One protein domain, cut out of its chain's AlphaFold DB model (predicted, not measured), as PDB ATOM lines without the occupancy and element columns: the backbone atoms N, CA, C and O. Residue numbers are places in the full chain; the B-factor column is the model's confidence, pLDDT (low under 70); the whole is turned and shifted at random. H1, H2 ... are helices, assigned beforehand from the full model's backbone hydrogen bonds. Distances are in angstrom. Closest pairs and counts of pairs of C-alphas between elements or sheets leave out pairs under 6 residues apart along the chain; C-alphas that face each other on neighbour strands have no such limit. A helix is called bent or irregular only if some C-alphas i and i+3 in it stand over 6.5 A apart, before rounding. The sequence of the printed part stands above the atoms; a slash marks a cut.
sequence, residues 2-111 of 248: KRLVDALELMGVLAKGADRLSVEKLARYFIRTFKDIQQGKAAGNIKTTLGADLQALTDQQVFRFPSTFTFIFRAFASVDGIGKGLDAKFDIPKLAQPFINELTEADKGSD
ATOM      1  N   LYS A   2     135.697 282.313 337.214       67.19
ATOM      2  CA  LYS A   2     136.434 281.036 337.335       67.19
ATOM      3  C   LYS A   2     135.928 280.068 338.420       67.19
ATOM      4  O   LYS A   2     135.473 278.993 338.066       67.19
ATOM      5  N   ARG A   3     135.840 280.503 339.688       73.25
ATOM      6  CA  ARG A   3     135.302 279.680 340.802       73.25
ATOM      7  C   ARG A   3     133.908 279.090 340.538       73.25
ATOM      8  O   ARG A   3     133.590 278.013 341.017       73.25
ATOM      9  N   LEU A   4     133.075 279.805 339.784       71.31
ATOM     10  CA  LEU A   4     131.704 279.399 339.479       71.31
ATOM     11  C   LEU A   4     131.681 278.349 338.363       71.31
ATOM     12  O   LEU A   4     130.919 277.395 338.436       71.31
ATOM     13  N   VAL A   5     132.564 278.485 337.370       73.88
ATOM     14  CA  VAL A   5     132.770 277.466 336.329       73.88
ATOM     15  C   VAL A   5     133.363 276.192 336.936       73.88
ATOM     16  O   VAL A   5     132.874 275.106 336.642       73.88
ATOM     17  N   ASP A   6     134.337 276.326 337.841       77.94
ATOM     18  CA  ASP A   6     134.939 275.193 338.554       77.94
ATOM     19  C   ASP A   6     133.898 274.460 339.418       77.94
ATOM     20  O   ASP A   6     133.839 273.231 339.415       77.94
ATOM     21  N   ALA A   7     133.015 275.203 340.098       77.06
ATOM     22  CA  ALA A   7     131.908 274.622 340.852       77.06
ATOM     23  C   ALA A   7     130.904 273.891 339.942       77.06
ATOM     24  O   ALA A   7     130.493 272.783 340.266       77.06
ATOM     25  N   LEU A   8     130.534 274.462 338.788       77.12
ATOM     26  CA  LEU A   8     129.625 273.815 337.829       77.12
ATOM     27  C   LEU A   8     130.214 272.527 337.228       77.12
ATOM     28  O   LEU A   8     129.470 271.581 336.965       77.12
ATOM     29  N   GLU A   9     131.532 272.469 337.035       78.75
ATOM     30  CA  GLU A   9     132.241 271.258 336.607       78.75
ATOM     31  C   GLU A   9     132.287 270.204 337.725       78.75
ATOM     32  O   GLU A   9     131.984 269.036 337.480       78.75
ATOM     33  N   LEU A  10     132.584 270.608 338.967       78.56
ATOM     34  CA  LEU A  10     132.595 269.716 340.136       78.56
ATOM     35  C   LEU A  10     131.204 269.122 340.398       78.56
ATOM     36  O   LEU A  10     131.065 267.926 340.638       78.56
ATOM     37  N   MET A  11     130.161 269.940 340.255       74.75
ATOM     38  CA  MET A  11     128.758 269.536 340.408       74.75
ATOM     39  C   MET A  11     128.271 268.631 339.261       74.75
ATOM     40  O   MET A  11     127.123 268.192 339.272       74.75
ATOM     41  N   GLY A  12     129.107 268.350 338.254       73.12
ATOM     42  CA  GLY A  12     128.759 267.503 337.113       73.12
ATOM     43  C   GLY A  12     127.755 268.136 336.148       73.12
ATOM     44  O   GLY A  12     127.241 267.440 335.275       73.12
ATOM     45  N   VAL A  13     127.483 269.440 336.299       79.00
ATOM     46  CA  VAL A  13     126.586 270.209 335.421       79.00
ATOM     47  C   VAL A  13     127.266 270.521 334.085       79.00
ATOM     48  O   VAL A  13     126.616 270.587 333.037       79.00
ATOM     49  N   LEU A  14     128.590 270.683 334.121       77.38
ATOM     50  CA  LEU A  14     129.438 270.956 332.968       77.38
ATOM     51  C   LEU A  14     130.313 269.738 332.634       77.38
ATOM     52  O   LEU A  14     131.009 269.210 333.499       77.38
ATOM     53  N   ALA A  15     130.318 269.298 331.373       70.75
ATOM     54  CA  ALA A  15     131.218 268.232 330.929       70.75
ATOM     55  C   ALA A  15     132.701 268.665 330.998       70.75
ATOM     56  O   ALA A  15     133.037 269.789 330.632       70.75
ATOM     57  N   LYS A  16     133.614 267.743 331.356       65.56
ATOM     58  CA  LYS A  16     135.078 267.972 331.500       65.56
ATOM     59  C   LYS A  16     135.824 268.440 330.227       65.56
ATOM     60  O   LYS A  16     137.039 268.596 330.250       65.56
ATOM     61  N   GLY A  17     135.123 268.656 329.113       64.12
ATOM     62  CA  GLY A  17     135.666 269.164 327.843       64.12
ATOM     63  C   GLY A  17     135.006 270.456 327.347       64.12
ATOM     64  O   GLY A  17     135.213 270.841 326.199       64.12
ATOM     65  N   ALA A  18     134.182 271.096 328.180       65.69
ATOM     66  CA  ALA A  18     133.490 272.341 327.869       65.69
ATOM     67  C   ALA A  18     134.450 273.507 327.607       65.69
ATOM     68  O   ALA A  18     135.460 273.655 328.299       65.69
ATOM     69  N   ASP A  19     134.090 274.402 326.684       69.94
ATOM     70  CA  ASP A  19     134.784 275.684 326.551       69.94
ATOM     71  C   ASP A  19     134.497 276.571 327.773       69.94
ATOM     72  O   ASP A  19     133.466 277.246 327.867       69.94
ATOM     73  N   ARG A  20     135.434 276.564 328.726       72.31
ATOM     74  CA  ARG A  20     135.348 277.341 329.967       72.31
ATOM     75  C   ARG A  20     135.193 278.840 329.710       72.31
ATOM     76  O   ARG A  20     134.569 279.516 330.525       72.31
ATOM     77  N   LEU A  21     135.724 279.369 328.605       73.38
ATOM     78  CA  LEU A  21     135.665 280.799 328.304       73.38
ATOM     79  C   LEU A  21     134.253 281.217 327.884       73.38
ATOM     80  O   LEU A  21     133.726 282.198 328.413       73.38
ATOM     81  N   SER A  22     133.625 280.464 326.980       72.44
ATOM     82  CA  SER A  22     132.233 280.702 326.579       72.44
ATOM     83  C   SER A  22     131.280 280.521 327.762       72.44
ATOM     84  O   SER A  22     130.398 281.352 327.966       72.44
ATOM     85  N   VAL A  23     131.504 279.514 328.615       74.75
ATOM     86  CA  VAL A  23     130.711 279.300 329.840       74.75
ATOM     87  C   VAL A  23     130.899 280.443 330.838       74.75
ATOM     88  O   VAL A  23     129.926 280.911 331.428       74.75
ATOM     89  N   GLU A  24     132.123 280.947 331.020       76.88
ATOM     90  CA  GLU A  24     132.379 282.080 331.911       76.88
ATOM     91  C   GLU A  24     131.717 283.368 331.405       76.88
ATOM     92  O   GLU A  24     131.128 284.103 332.204       76.88
ATOM     93  N   LYS A  25     131.793 283.648 330.097       74.31
ATOM     94  CA  LYS A  25     131.093 284.782 329.472       74.31
ATOM     95  C   LYS A  25     129.588 284.667 329.690       74.31
ATOM     96  O   LYS A  25     128.962 285.642 330.111       74.31
ATOM     97  N   LEU A  26     129.043 283.468 329.487       75.69
ATOM     98  CA  LEU A  26     127.632 283.171 329.686       75.69
ATOM     99  C   LEU A  26     127.197 283.400 331.136       75.69
ATOM    100  O   LEU A  26     126.263 284.156 331.399       75.69
ATOM    101  N   ALA A  27     127.920 282.814 332.089       77.69
ATOM    102  CA  ALA A  27     127.645 282.961 333.511       77.69
ATOM    103  C   ALA A  27     127.745 284.425 333.964       77.69
ATOM    104  O   ALA A  27     126.892 284.911 334.704       77.69
ATOM    105  N   ARG A  28     128.761 285.159 333.498       79.56
ATOM    106  CA  ARG A  28     128.947 286.578 333.834       79.56
ATOM    107  C   ARG A  28     127.812 287.442 333.296       79.56
ATOM    108  O   ARG A  28     127.371 288.349 333.998       79.56
ATOM    109  N   TYR A  29     127.349 287.151 332.083       77.94
ATOM    110  CA  TYR A  29     126.191 287.807 331.500       77.94
ATOM    111  C   TYR A  29     124.937 287.538 332.340       77.94
ATOM    112  O   TYR A  29     124.338 288.490 332.824       77.94
ATOM    113  N   PHE A  30     124.615 286.274 332.635       76.88
ATOM    114  CA  PHE A  30     123.439 285.928 333.440       76.88
ATOM    115  C   PHE A  30     123.455 286.542 334.841       76.88
ATOM    116  O   PHE A  30     122.426 287.032 335.295       76.88
ATOM    117  N   ILE A  31     124.606 286.570 335.519       80.94
ATOM    118  CA  ILE A  31     124.729 287.201 336.843       80.94
ATOM    119  C   ILE A  31     124.487 288.708 336.753       80.94
ATOM    120  O   ILE A  31     123.800 289.274 337.601       80.94
ATOM    121  N   ARG A  32     125.035 289.365 335.723       79.69
ATOM    122  CA  ARG A  32     124.811 290.795 335.491       79.69
ATOM    123  C   ARG A  32     123.337 291.067 335.195       79.69
ATOM    124  O   ARG A  32     122.748 291.905 335.861       79.69
ATOM    125  N   THR A  33     122.725 290.292 334.304       77.00
ATOM    126  CA  THR A  33     121.300 290.399 333.974       77.00
ATOM    127  C   THR A  33     120.412 290.150 335.191       77.00
ATOM    128  O   THR A  33     119.472 290.900 335.416       77.00
ATOM    129  N   PHE A  34     120.708 289.142 336.015       76.00
ATOM    130  CA  PHE A  34     119.945 288.865 337.231       76.00
ATOM    131  C   PHE A  34     120.054 290.012 338.244       76.00
ATOM    132  O   PHE A  34     119.051 290.417 338.827       76.00
ATOM    133  N   LYS A  35     121.255 290.583 338.407       78.81
ATOM    134  CA  LYS A  35     121.473 291.781 339.227       78.81
ATOM    135  C   LYS A  35     120.688 292.980 338.690       78.81
ATOM    136  O   LYS A  35     120.063 293.683 339.476       78.81
ATOM    137  N   ASP A  36     120.692 293.193 337.379       76.38
ATOM    138  CA  ASP A  36     119.972 294.297 336.742       76.38
ATOM    139  C   ASP A  36     118.448 294.143 336.901       76.38
ATOM    140  O   ASP A  36     117.775 295.109 337.257       76.38
ATOM    141  N   ILE A  37     117.921 292.919 336.761       74.94
ATOM    142  CA  ILE A  37     116.504 292.595 337.004       74.94
ATOM    143  C   ILE A  37     116.123 292.847 338.468       74.94
ATOM    144  O   ILE A  37     115.094 293.467 338.729       74.94
ATOM    145  N   GLN A  38     116.948 292.424 339.433       70.50
ATOM    146  CA  GLN A  38     116.686 292.708 340.851       70.50
ATOM    147  C   GLN A  38     116.724 294.206 341.180       70.50
ATOM    148  O   GLN A  38     116.054 294.647 342.109       70.50
ATOM    149  N   GLN A  39     117.478 294.993 340.414       72.69
ATOM    150  CA  GLN A  39     117.545 296.448 340.546       72.69
ATOM    151  C   GLN A  39     116.457 297.182 339.742       72.69
ATOM    152  O   GLN A  39     116.498 298.408 339.652       72.69
ATOM    153  N   GLY A  40     115.494 296.462 339.152       65.62
ATOM    154  CA  GLY A  40     114.381 297.044 338.396       65.62
ATOM    155  C   GLY A  40     114.765 297.595 337.018       65.62
ATOM    156  O   GLY A  40     113.985 298.331 336.417       65.62
ATOM    157  N   LYS A  41     115.955 297.264 336.499       66.31
ATOM    158  CA  LYS A  41     116.402 297.670 335.161       66.31
ATOM    159  C   LYS A  41     115.950 296.643 334.123       66.31
ATOM    160  O   LYS A  41     115.993 295.436 334.367       66.31
ATOM    161  N   ALA A  42     115.521 297.119 332.954       56.78
ATOM    162  CA  ALA A  42     115.075 296.254 331.867       56.78
ATOM    163  C   ALA A  42     116.213 295.324 331.407       56.78
ATOM    164  O   ALA A  42     117.339 295.767 331.174       56.78
ATOM    165  N   ALA A  43     115.915 294.031 331.270       58.09
ATOM    166  CA  ALA A  43     116.875 293.043 330.799       58.09
ATOM    167  C   ALA A  43     117.285 293.351 329.347       58.09
ATOM    168  O   ALA A  43     116.451 293.335 328.443       58.09
ATOM    169  N   GLY A  44     118.572 293.626 329.119       59.41
ATOM    170  CA  GLY A  44     119.119 293.802 327.772       59.41
ATOM    171  C   GLY A  44     118.951 292.542 326.914       59.41
ATOM    172  O   GLY A  44     118.982 291.421 327.420       59.41
ATOM    173  N   ASN A  45     118.780 292.720 325.602       54.41
ATOM    174  CA  ASN A  45     118.479 291.645 324.651       54.41
ATOM    175  C   ASN A  45     119.531 290.514 324.656       54.41
ATOM    176  O   ASN A  45     120.636 290.666 324.147       54.41
ATOM    177  N   ILE A  46     119.137 289.338 325.156       56.44
ATOM    178  CA  ILE A  46     119.950 288.104 325.265       56.44
ATOM    179  C   ILE A  46     120.353 287.540 323.886       56.44
ATOM    180  O   ILE A  46     121.330 286.806 323.748       56.44
ATOM    181  N   LYS A  47     119.588 287.871 322.839       54.22
ATOM    182  CA  LYS A  47     119.618 287.160 321.553       54.22
ATOM    183  C   LYS A  47     120.773 287.535 320.621       54.22
ATOM    184  O   LYS A  47     121.122 286.706 319.789       54.22
ATOM    185  N   THR A  48     121.332 288.742 320.704       55.19
ATOM    186  CA  THR A  48     122.281 289.241 319.687       55.19
ATOM    187  C   THR A  48     123.738 288.984 320.056       55.19
ATOM    188  O   THR A  48     124.493 288.506 319.223       55.19
ATOM    189  N   THR A  49     124.135 289.206 321.310       55.47
ATOM    190  CA  THR A  49     125.558 289.132 321.706       55.47
ATOM    191  C   THR A  49     126.026 287.726 322.088       55.47
ATOM    192  O   THR A  49     127.214 287.433 322.029       55.47
ATOM    193  N   LEU A  50     125.111 286.852 322.511       58.31
ATOM    194  CA  LEU A  50     125.459 285.586 323.169       58.31
ATOM    195  C   LEU A  50     124.819 284.355 322.515       58.31
ATOM    196  O   LEU A  50     125.067 283.230 322.942       58.31
ATOM    197  N   GLY A  51     123.994 284.561 321.484       62.94
ATOM    198  CA  GLY A  51     123.259 283.490 320.809       62.94
ATOM    199  C   GLY A  51     124.180 282.450 320.170       62.94
ATOM    200  O   GLY A  51     123.904 281.260 320.275       62.94
ATOM    201  N   ALA A  52     125.298 282.883 319.581       64.50
ATOM    202  CA  ALA A  52     126.288 281.985 318.986       64.50
ATOM    203  C   ALA A  52     127.020 281.139 320.043       64.50
ATOM    204  O   ALA A  52     127.106 279.921 319.897       64.50
ATOM    205  N   ASP A  53     127.473 281.762 321.138       64.50
ATOM    206  CA  ASP A  53     128.151 281.067 322.242       64.50
ATOM    207  C   ASP A  53     127.204 280.080 322.951       64.50
ATOM    208  O   ASP A  53     127.585 278.945 323.238       64.50
ATOM    209  N   LEU A  54     125.950 280.474 323.196       66.75
ATOM    210  CA  LEU A  54     124.943 279.613 323.822       66.75
ATOM    211  C   LEU A  54     124.543 278.440 322.916       66.75
ATOM    212  O   LEU A  54     124.382 277.315 323.396       66.75
ATOM    213  N   GLN A  55     124.391 278.682 321.613       66.88
ATOM    214  CA  GLN A  55     124.042 277.634 320.663       66.88
ATOM    215  C   GLN A  55     125.195 276.648 320.460       66.88
ATOM    216  O   GLN A  55     124.955 275.449 320.518       66.88
ATOM    217  N   ALA A  56     126.444 277.114 320.370       65.06
ATOM    218  CA  ALA A  56     127.612 276.233 320.319       65.06
ATOM    219  C   ALA A  56     127.718 275.335 321.568       65.06
ATOM    220  O   ALA A  56     127.990 274.139 321.460       65.06
ATOM    221  N   LEU A  57     127.442 275.879 322.760       65.31
ATOM    222  CA  LEU A  57     127.395 275.093 324.001       65.31
ATOM    223  C   LEU A  57     126.246 274.067 324.015       65.31
ATOM    224  O   LEU A  57     126.381 272.997 324.615       65.31
ATOM    225  N   THR A  58     125.131 274.380 323.353       67.56
ATOM    226  CA  THR A  58     123.959 273.497 323.241       67.56
ATOM    227  C   THR A  58     124.191 272.377 322.224       67.56
ATOM    228  O   THR A  58     123.934 271.214 322.534       67.56
ATOM    229  N   ASP A  59     124.742 272.701 321.051       65.94
ATOM    230  CA  ASP A  59     125.056 271.745 319.980       65.94
ATOM    231  C   ASP A  59     126.089 270.707 320.444       65.94
ATOM    232  O   ASP A  59     126.015 269.533 320.082       65.94
ATOM    233  N   GLN A  60     127.019 271.112 321.313       64.06
ATOM    234  CA  GLN A  60     128.005 270.224 321.929       64.06
ATOM    235  C   GLN A  60     127.458 269.416 323.133       64.06
ATOM    236  O   GLN A  60     128.225 268.681 323.755       64.06
ATOM    237  N   GLN A  61     126.164 269.532 323.482       60.28
ATOM    238  CA  GLN A  61     125.525 268.885 324.649       60.28
ATOM    239  C   GLN A  61     126.349 268.997 325.943       60.28
ATOM    240  O   GLN A  61     126.507 268.042 326.712       60.28
ATOM    241  N   VAL A  62     126.920 270.176 326.177       63.91
ATOM    242  CA  VAL A  62     127.900 270.382 327.252       63.91
ATOM    243  C   VAL A  62     127.229 270.468 328.621       63.91
ATOM    244  O   VAL A  62     127.829 270.091 329.630       63.91
ATOM    245  N   PHE A  63     125.978 270.932 328.644       67.56
ATOM    246  CA  PHE A  63     125.148 270.958 329.837       67.56
ATOM    247  C   PHE A  63     124.480 269.608 330.044       67.56
ATOM    248  O   PHE A  63     123.650 269.167 329.248       67.56
ATOM    249  N   ARG A  64     124.817 268.972 331.157       72.38
ATOM    250  CA  ARG A  64     124.139 267.773 331.637       72.38
ATOM    251  C   ARG A  64     123.671 268.082 333.032       72.38
ATOM    252  O   ARG A  64     124.506 268.312 333.882       72.38
ATOM    253  N   PHE A  65     122.371 268.104 333.283       77.19
ATOM    254  CA  PHE A  65     121.877 268.269 334.646       77.19
ATOM    255  C   PHE A  65     121.749 266.886 335.293       77.19
ATOM    256  O   PHE A  65     120.927 266.089 334.834       77.19
ATOM    257  N   PRO A  66     122.553 266.562 336.324       81.69
ATOM    258  CA  PRO A  66     122.387 265.324 337.073       81.69
ATOM    259  C   PRO A  66     120.967 265.198 337.635       81.69
ATOM    260  O   PRO A  66     120.389 266.174 338.119       81.69
ATOM    261  N   SER A  67     120.429 263.979 337.639       84.44
ATOM    262  CA  SER A  67     119.074 263.678 338.127       84.44
ATOM    263  C   SER A  67     118.847 264.095 339.583       84.44
ATOM    264  O   SER A  67     117.742 264.500 339.945       84.44
ATOM    265  N   THR A  68     119.896 264.065 340.408       85.81
ATOM    266  CA  THR A  68     119.866 264.523 341.801       85.81
ATOM    267  C   THR A  68     119.418 265.980 341.913       85.81
ATOM    268  O   THR A  68     118.574 266.293 342.750       85.81
ATOM    269  N   PHE A  69     119.897 266.870 341.035       83.00
ATOM    270  CA  PHE A  69     119.465 268.270 341.050       83.00
ATOM    271  C   PHE A  69     118.003 268.409 340.659       83.00
ATOM    272  O   PHE A  69     117.269 269.132 341.323       83.00
ATOM    273  N   THR A  70     117.550 267.695 339.629       85.69
ATOM    274  CA  THR A  70     116.136 267.703 339.232       85.69
ATOM    275  C   THR A  70     115.233 267.258 340.378       85.69
ATOM    276  O   THR A  70     114.191 267.867 340.609       85.69
ATOM    277  N   PHE A  71     115.638 266.235 341.133       88.69
ATOM    278  CA  PHE A  71     114.890 265.775 342.298       88.69
ATOM    279  C   PHE A  71     114.835 266.834 343.410       88.69
ATOM    280  O   PHE A  71     113.753 267.109 343.926       88.69
ATOM    281  N   ILE A  72     115.967 267.478 343.722       89.31
ATOM    282  CA  ILE A  72     116.041 268.567 344.713       89.31
ATOM    283  C   ILE A  72     115.169 269.752 344.286       89.31
ATOM    284  O   ILE A  72     114.365 270.235 345.079       89.31
ATOM    285  N   PHE A  73     115.264 270.191 343.028       87.50
ATOM    286  CA  PHE A  73     114.426 271.268 342.498       87.50
ATOM    287  C   PHE A  73     112.943 270.913 342.551       87.50
ATOM    288  O   PHE A  73     112.135 271.757 342.927       87.50
ATOM    289  N   ARG A  74     112.575 269.668 342.222       89.75
ATOM    290  CA  ARG A  74     111.187 269.207 342.322       89.75
ATOM    291  C   ARG A  74     110.694 269.261 343.764       89.75
ATOM    292  O   ARG A  74     109.607 269.774 343.994       89.75
ATOM    293  N   ALA A  75     111.488 268.781 344.720       92.25
ATOM    294  CA  ALA A  75     111.144 268.847 346.137       92.25
ATOM    295  C   ALA A  75     110.970 270.301 346.601       92.25
ATOM    296  O   ALA A  75     109.956 270.633 347.209       92.25
ATOM    297  N   PHE A  76     111.904 271.183 346.244       89.00
ATOM    298  CA  PHE A  76     111.854 272.596 346.614       89.00
ATOM    299  C   PHE A  76     110.644 273.313 346.003       89.00
ATOM    300  O   PHE A  76     109.933 274.018 346.711       89.00
ATOM    301  N   ALA A  77     110.360 273.085 344.719       89.12
ATOM    302  CA  ALA A  77     109.193 273.644 344.040       89.12
ATOM    303  C   ALA A  77     107.876 273.107 344.616       89.12
ATOM    304  O   ALA A  77     106.908 273.854 344.728       89.12
ATOM    305  N   SER A  78     107.827 271.830 345.014       91.62
ATOM    306  CA  SER A  78     106.664 271.270 345.704       91.62
ATOM    307  C   SER A  78     106.448 271.919 347.073       91.62
ATOM    308  O   SER A  78     105.319 272.280 347.386       91.62
ATOM    309  N   VAL A  79     107.504 272.118 347.867       89.12
ATOM    310  CA  VAL A  79     107.400 272.790 349.176       89.12
ATOM    311  C   VAL A  79     107.028 274.267 349.011       89.12
ATOM    312  O   VAL A  79     106.158 274.748 349.731       89.12
ATOM    313  N   ASP A  80     107.616 274.971 348.041       87.62
ATOM    314  CA  ASP A  80     107.283 276.372 347.740       87.62
ATOM    315  C   ASP A  80     105.834 276.505 347.258       87.62
ATOM    316  O   ASP A  80     105.114 277.395 347.697       87.62
ATOM    317  N   GLY A  81     105.373 275.571 346.419       88.00
ATOM    318  CA  GLY A  81     103.993 275.520 345.943       88.00
ATOM    319  C   GLY A  81     102.981 275.262 347.060       88.00
ATOM    320  O   GLY A  81     101.962 275.947 347.123       88.00
ATOM    321  N   ILE A  82     103.264 274.325 347.972       90.12
ATOM    322  CA  ILE A  82     102.407 274.061 349.141       90.12
ATOM    323  C   ILE A  82     102.402 275.273 350.080       90.12
ATOM    324  O   ILE A  82     101.337 275.704 350.515       90.12
ATOM    325  N   GLY A  83     103.571 275.857 350.357       84.81
ATOM    326  CA  GLY A  83     103.696 277.017 351.237       84.81
ATOM    327  C   GLY A  83     102.966 278.249 350.703       84.81
ATOM    328  O   GLY A  83     102.214 278.875 351.446       84.81
ATOM    329  N   LYS A  84     103.082 278.534 349.400       87.69
ATOM    330  CA  LYS A  84     102.321 279.605 348.729       87.69
ATOM    331  C   LYS A  84     100.826 279.320 348.626       87.69
ATOM    332  O   LYS A  84     100.035 280.253 348.535       87.69
ATOM    333  N   GLY A  85     100.439 278.044 348.648       85.56
ATOM    334  CA  GLY A  85      99.042 277.630 348.747       85.56
ATOM    335  C   GLY A  85      98.410 277.946 350.106       85.56
ATOM    336  O   GLY A  85      97.210 278.197 350.157       85.56
ATOM    337  N   LEU A  86      99.197 277.960 351.192       86.75
ATOM    338  CA  LEU A  86      98.732 278.322 352.538       86.75
ATOM    339  C   LEU A  86      98.833 279.830 352.818       86.75
ATOM    340  O   LEU A  86      97.907 280.403 353.387       86.75
ATOM    341  N   ASP A  87      99.939 280.468 352.436       86.31
ATOM    342  CA  ASP A  87     100.153 281.910 352.588       86.31
ATOM    343  C   ASP A  87     100.776 282.487 351.312       86.31
ATOM    344  O   ASP A  87     101.898 282.152 350.934       86.31
ATOM    345  N   ALA A  88     100.072 283.420 350.669       82.88
ATOM    346  CA  ALA A  88     100.528 284.074 349.445       82.88
ATOM    347  C   ALA A  88     101.841 284.867 349.618       82.88
ATOM    348  O   ALA A  88     102.491 285.193 348.624       82.88
ATOM    349  N   LYS A  89     102.240 285.193 350.855       83.06
ATOM    350  CA  LYS A  89     103.500 285.888 351.172       83.06
ATOM    351  C   LYS A  89     104.657 284.942 351.503       83.06
ATOM    352  O   LYS A  89     105.750 285.416 351.826       83.06
ATOM    353  N   PHE A  90     104.437 283.631 351.448       80.44
ATOM    354  CA  PHE A  90     105.463 282.642 351.737       80.44
ATOM    355  C   PHE A  90     106.580 282.668 350.681       80.44
ATOM    356  O   PHE A  90     106.344 282.433 349.497       80.44
ATOM    357  N   ASP A  91     107.811 282.928 351.130       80.25
ATOM    358  CA  ASP A  91     109.018 282.959 350.303       80.25
ATOM    359  C   ASP A  91     110.120 282.120 350.963       80.25
ATOM    360  O   ASP A  91     110.829 282.593 351.861       80.25
ATOM    361  N   ILE A  92     110.334 280.894 350.475       81.62
ATOM    362  CA  ILE A  92     111.447 280.046 350.942       81.62
ATOM    363  C   ILE A  92     112.816 280.745 350.839       81.62
ATOM    364  O   ILE A  92     113.610 280.618 351.773       81.62
ATOM    365  N   PRO A  93     113.130 281.537 349.790       80.00
ATOM    366  CA  PRO A  93     114.417 282.230 349.719       80.00
ATOM    367  C   PRO A  93     114.685 283.184 350.891       80.00
ATOM    368  O   PRO A  93     115.834 283.329 351.299       80.00
ATOM    369  N   LYS A  94     113.646 283.816 351.461       83.00
ATOM    370  CA  LYS A  94     113.796 284.681 352.646       83.00
ATOM    371  C   LYS A  94     114.075 283.855 353.899       83.00
ATOM    372  O   LYS A  94     114.942 284.220 354.683       83.00
ATOM    373  N   LEU A  95     113.402 282.714 354.042       81.69
ATOM    374  CA  LEU A  95     113.633 281.757 355.131       81.69
ATOM    375  C   LEU A  95     115.038 281.133 355.075       81.69
ATOM    376  O   LEU A  95     115.590 280.765 356.107       81.69
ATOM    377  N   ALA A  96     115.635 281.048 353.883       83.56
ATOM    378  CA  ALA A  96     116.978 280.515 353.679       83.56
ATOM    379  C   ALA A  96     118.116 281.521 353.961       83.56
ATOM    380  O   ALA A  96     119.267 281.102 354.082       83.56
ATOM    381  N   GLN A  97     117.834 282.827 354.084       83.62
ATOM    382  CA  GLN A  97     118.853 283.860 354.342       83.62
ATOM    383  C   GLN A  97     119.784 283.577 355.534       83.62
ATOM    384  O   GLN A  97     120.994 283.695 355.339       83.62
ATOM    385  N   PRO A  98     119.300 283.201 356.737       84.38
ATOM    386  CA  PRO A  98     120.192 282.931 357.867       84.38
ATOM    387  C   PRO A  98     121.167 281.784 357.579       84.38
ATOM    388  O   PRO A  98     122.356 281.919 357.846       84.38
ATOM    389  N   PHE A  99     120.710 280.715 356.923       82.25
ATOM    390  CA  PHE A  99     121.573 279.594 356.538       82.25
ATOM    391  C   PHE A  99     122.626 279.998 355.499       82.25
ATOM    392  O   PHE A  99     123.769 279.555 355.560       82.25
ATOM    393  N   ILE A 100     122.271 280.868 354.546       81.56
ATOM    394  CA  ILE A 100     123.231 281.410 353.571       81.56
ATOM    395  C   ILE A 100     124.282 282.278 354.276       81.56
ATOM    396  O   ILE A 100     125.462 282.211 353.924       81.56
ATOM    397  N   ASN A 101     123.875 283.072 355.269       81.56
ATOM    398  CA  ASN A 101     124.786 283.905 356.050       81.56
ATOM    399  C   ASN A 101     125.762 283.046 356.863       81.56
ATOM    400  O   ASN A 101     126.963 283.284 356.786       81.56
ATOM    401  N   GLU A 102     125.278 282.000 357.536       80.19
ATOM    402  CA  GLU A 102     126.117 281.049 358.279       80.19
ATOM    403  C   GLU A 102     127.124 280.331 357.370       80.19
ATOM    404  O   GLU A 102     128.304 280.239 357.705       80.19
ATOM    405  N   LEU A 103     126.703 279.881 356.181       76.50
ATOM    406  CA  LEU A 103     127.605 279.258 355.203       76.50
ATOM    407  C   LEU A 103     128.647 280.248 354.671       76.50
ATOM    408  O   LEU A 103     129.813 279.898 354.515       76.50
ATOM    409  N   THR A 104     128.246 281.494 354.420       72.19
ATOM    410  CA  THR A 104     129.157 282.550 353.956       72.19
ATOM    411  C   THR A 104     130.160 282.941 355.042       72.19
ATOM    412  O   THR A 104     131.297 283.295 354.737       72.19
ATOM    413  N   GLU A 105     129.762 282.905 356.310       71.62
ATOM    414  CA  GLU A 105     130.641 283.177 357.449       71.62
ATOM    415  C   GLU A 105     131.586 282.008 357.752       71.62
ATOM    416  O   GLU A 105     132.749 282.248 358.077       71.62
ATOM    417  N   ALA A 106     131.130 280.765 357.577       66.25
ATOM    418  CA  ALA A 106     131.955 279.566 357.713       66.25
ATOM    419  C   ALA A 106     133.008 279.444 356.594       66.25
ATOM    420  O   ALA A 106     134.148 279.067 356.861       66.25
ATOM    421  N   ASP A 107     132.660 279.817 355.357       61.66
ATOM    422  CA  ASP A 107     133.575 279.798 354.203       61.66
ATOM    423  C   ASP A 107     134.591 280.965 354.232       61.66
ATOM    424  O   ASP A 107     135.668 280.889 353.643       61.66
ATOM    425  N   LYS A 108     134.325 282.021 355.020       54.75
ATOM    426  CA  LYS A 108     135.292 283.083 355.388       54.75
ATOM    427  C   LYS A 108     136.297 282.639 356.463       54.75
ATOM    428  O   LYS A 108     136.860 283.459 357.196       54.75
ATOM    429  N   GLY A 109     136.540 281.337 356.576       49.69
ATOM    430  CA  GLY A 109     137.498 280.709 357.482       49.69
ATOM    431  C   GLY A 109     138.963 280.904 357.083       49.69
ATOM    432  O   GLY A 109     139.719 279.939 357.069       49.69
ATOM    433  N   SER A 110     139.396 282.132 356.777       51.97
ATOM    434  CA  SER A 110     140.823 282.460 356.811       51.97
ATOM    435  C   SER A 110     141.072 283.540 357.863       51.97
ATOM    436  O   SER A 110     140.691 284.700 357.717       51.97
ATOM    437  N   ASP A 111     141.740 283.163 358.954       54.69
ATOM    438  CA  ASP A 111     142.203 284.088 359.998       54.69
ATOM    439  C   ASP A 111     143.063 285.236 359.430       54.69
ATOM    440  O   ASP A 111     143.180 286.303 360.034       54.69
TER     441      ASP A 111
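AT A GLANCE: This is residues 2 to 111 of the 248 residues of the protein "Hypothetical protein" of Prymnesium polylepis (UniProt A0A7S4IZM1). The domain is a loose, open frame of helices round a largely empty middle: the long helix H5 makes one side, and the long helix H2 makes another, running nearly the same way as H5 with a wide gap between them. H1 and H4 pack on the first part of H2 from opposite sides, the small H3 lies just before H4, and from H6 beside H5 residues 94 to 111, with H7, stick out as a free arm. The printed part has 110 residues with seven named helices, H1 to H7 in order along the chain, and no named strand; the class is all helix. The whole is loose, with a radius of gyration of the C-alphas of 17.2 A and spans of 43 by 40 by 31 A.

IN THESE COORDINATES: The longest helix by residues is H5, residues 67 to 86, 28.9 A from first to last C-alpha; it runs from C-alpha 67 at (119.074, 263.678, 338.127) to C-alpha 86 at (98.732, 278.322, 352.538). H6 is residues 92 to 95, and H7 is residues 97 to 107, 15.3 A long and ending with C-alpha 107 at (133.575, 279.798, 354.203). H2, residues 20 to 38, measures 26.5 A. H1, residues 2 to 10, measures 12.3 A and begins with C-alpha 2 at (136.434, 281.036, 337.335). H4, residues 51 to 59, measures 11.9 A. H3, residues 46 to 49, is irregular, but only just: C-alphas 46 and 49 are 6.7 A apart.

HOW THE PARTS SIT: H5 touches no helix, and its residues 70 to 75 stand free. H5 and H6 are close but not clearly touching, with 1 pair of C-alphas within 8 A, that of Asp 80 and Ile 92 at 6.4 A. H6 and H7 meet only through their link, which is tight, with 1 residue. H7 touches no helix and is apart from H5. H5 is also apart from H1, H2, H3 and H4. H2 touches H1 with residues 20 to 24 alone, and the closest C-alphas, of Val 5 and Glu 24, are 6.4 A apart. The lines of H1 and H2 stand at 72 degrees, only just about perpendicular. H2 touches H4 with residues 22 to 26 alone, and the closest C-alphas, of Ser 22 and Asp 53, are 6.0 A apart. H2 and H4 run opposite ways at a steep tilt of 58 degrees. H1 and H4 are apart. H3 and H4 meet only through their link, while H3 is apart from H2. In the backbones of H1, H2, H4, H5 and H7 every O i to N i+4 pair is within hydrogen-bond range; H3 and H6 are too short for such a pair, and the O i to N i+3 pairs within range are 0 of 1 in H3 and 1 of 1 in H6.

THE WHOLE: The two C-alphas farthest apart are those of Gly 17 and Leu 86, at 45.4 A. Without the stretches that stand free, the body has 86 residues and spans 45 by 34 by 24 A. The printed part has no cut; it runs from residue 2 to residue 111 of a full chain of 248 residues. No link is long: those from H3 to H4, H5 to H6 and H6 to H7 are tight, and those from H1 to H2, H2 to H3 and H4 to H5 are short. The mean pLDDT of the printed part is 74.4. The model's confidence is low, under 70, in 35 residues: residue 2, residues 16 to 19, 40 to 63 and 106 to 111. By helix, the mean pLDDT is 88 in H5 and 55 in H3.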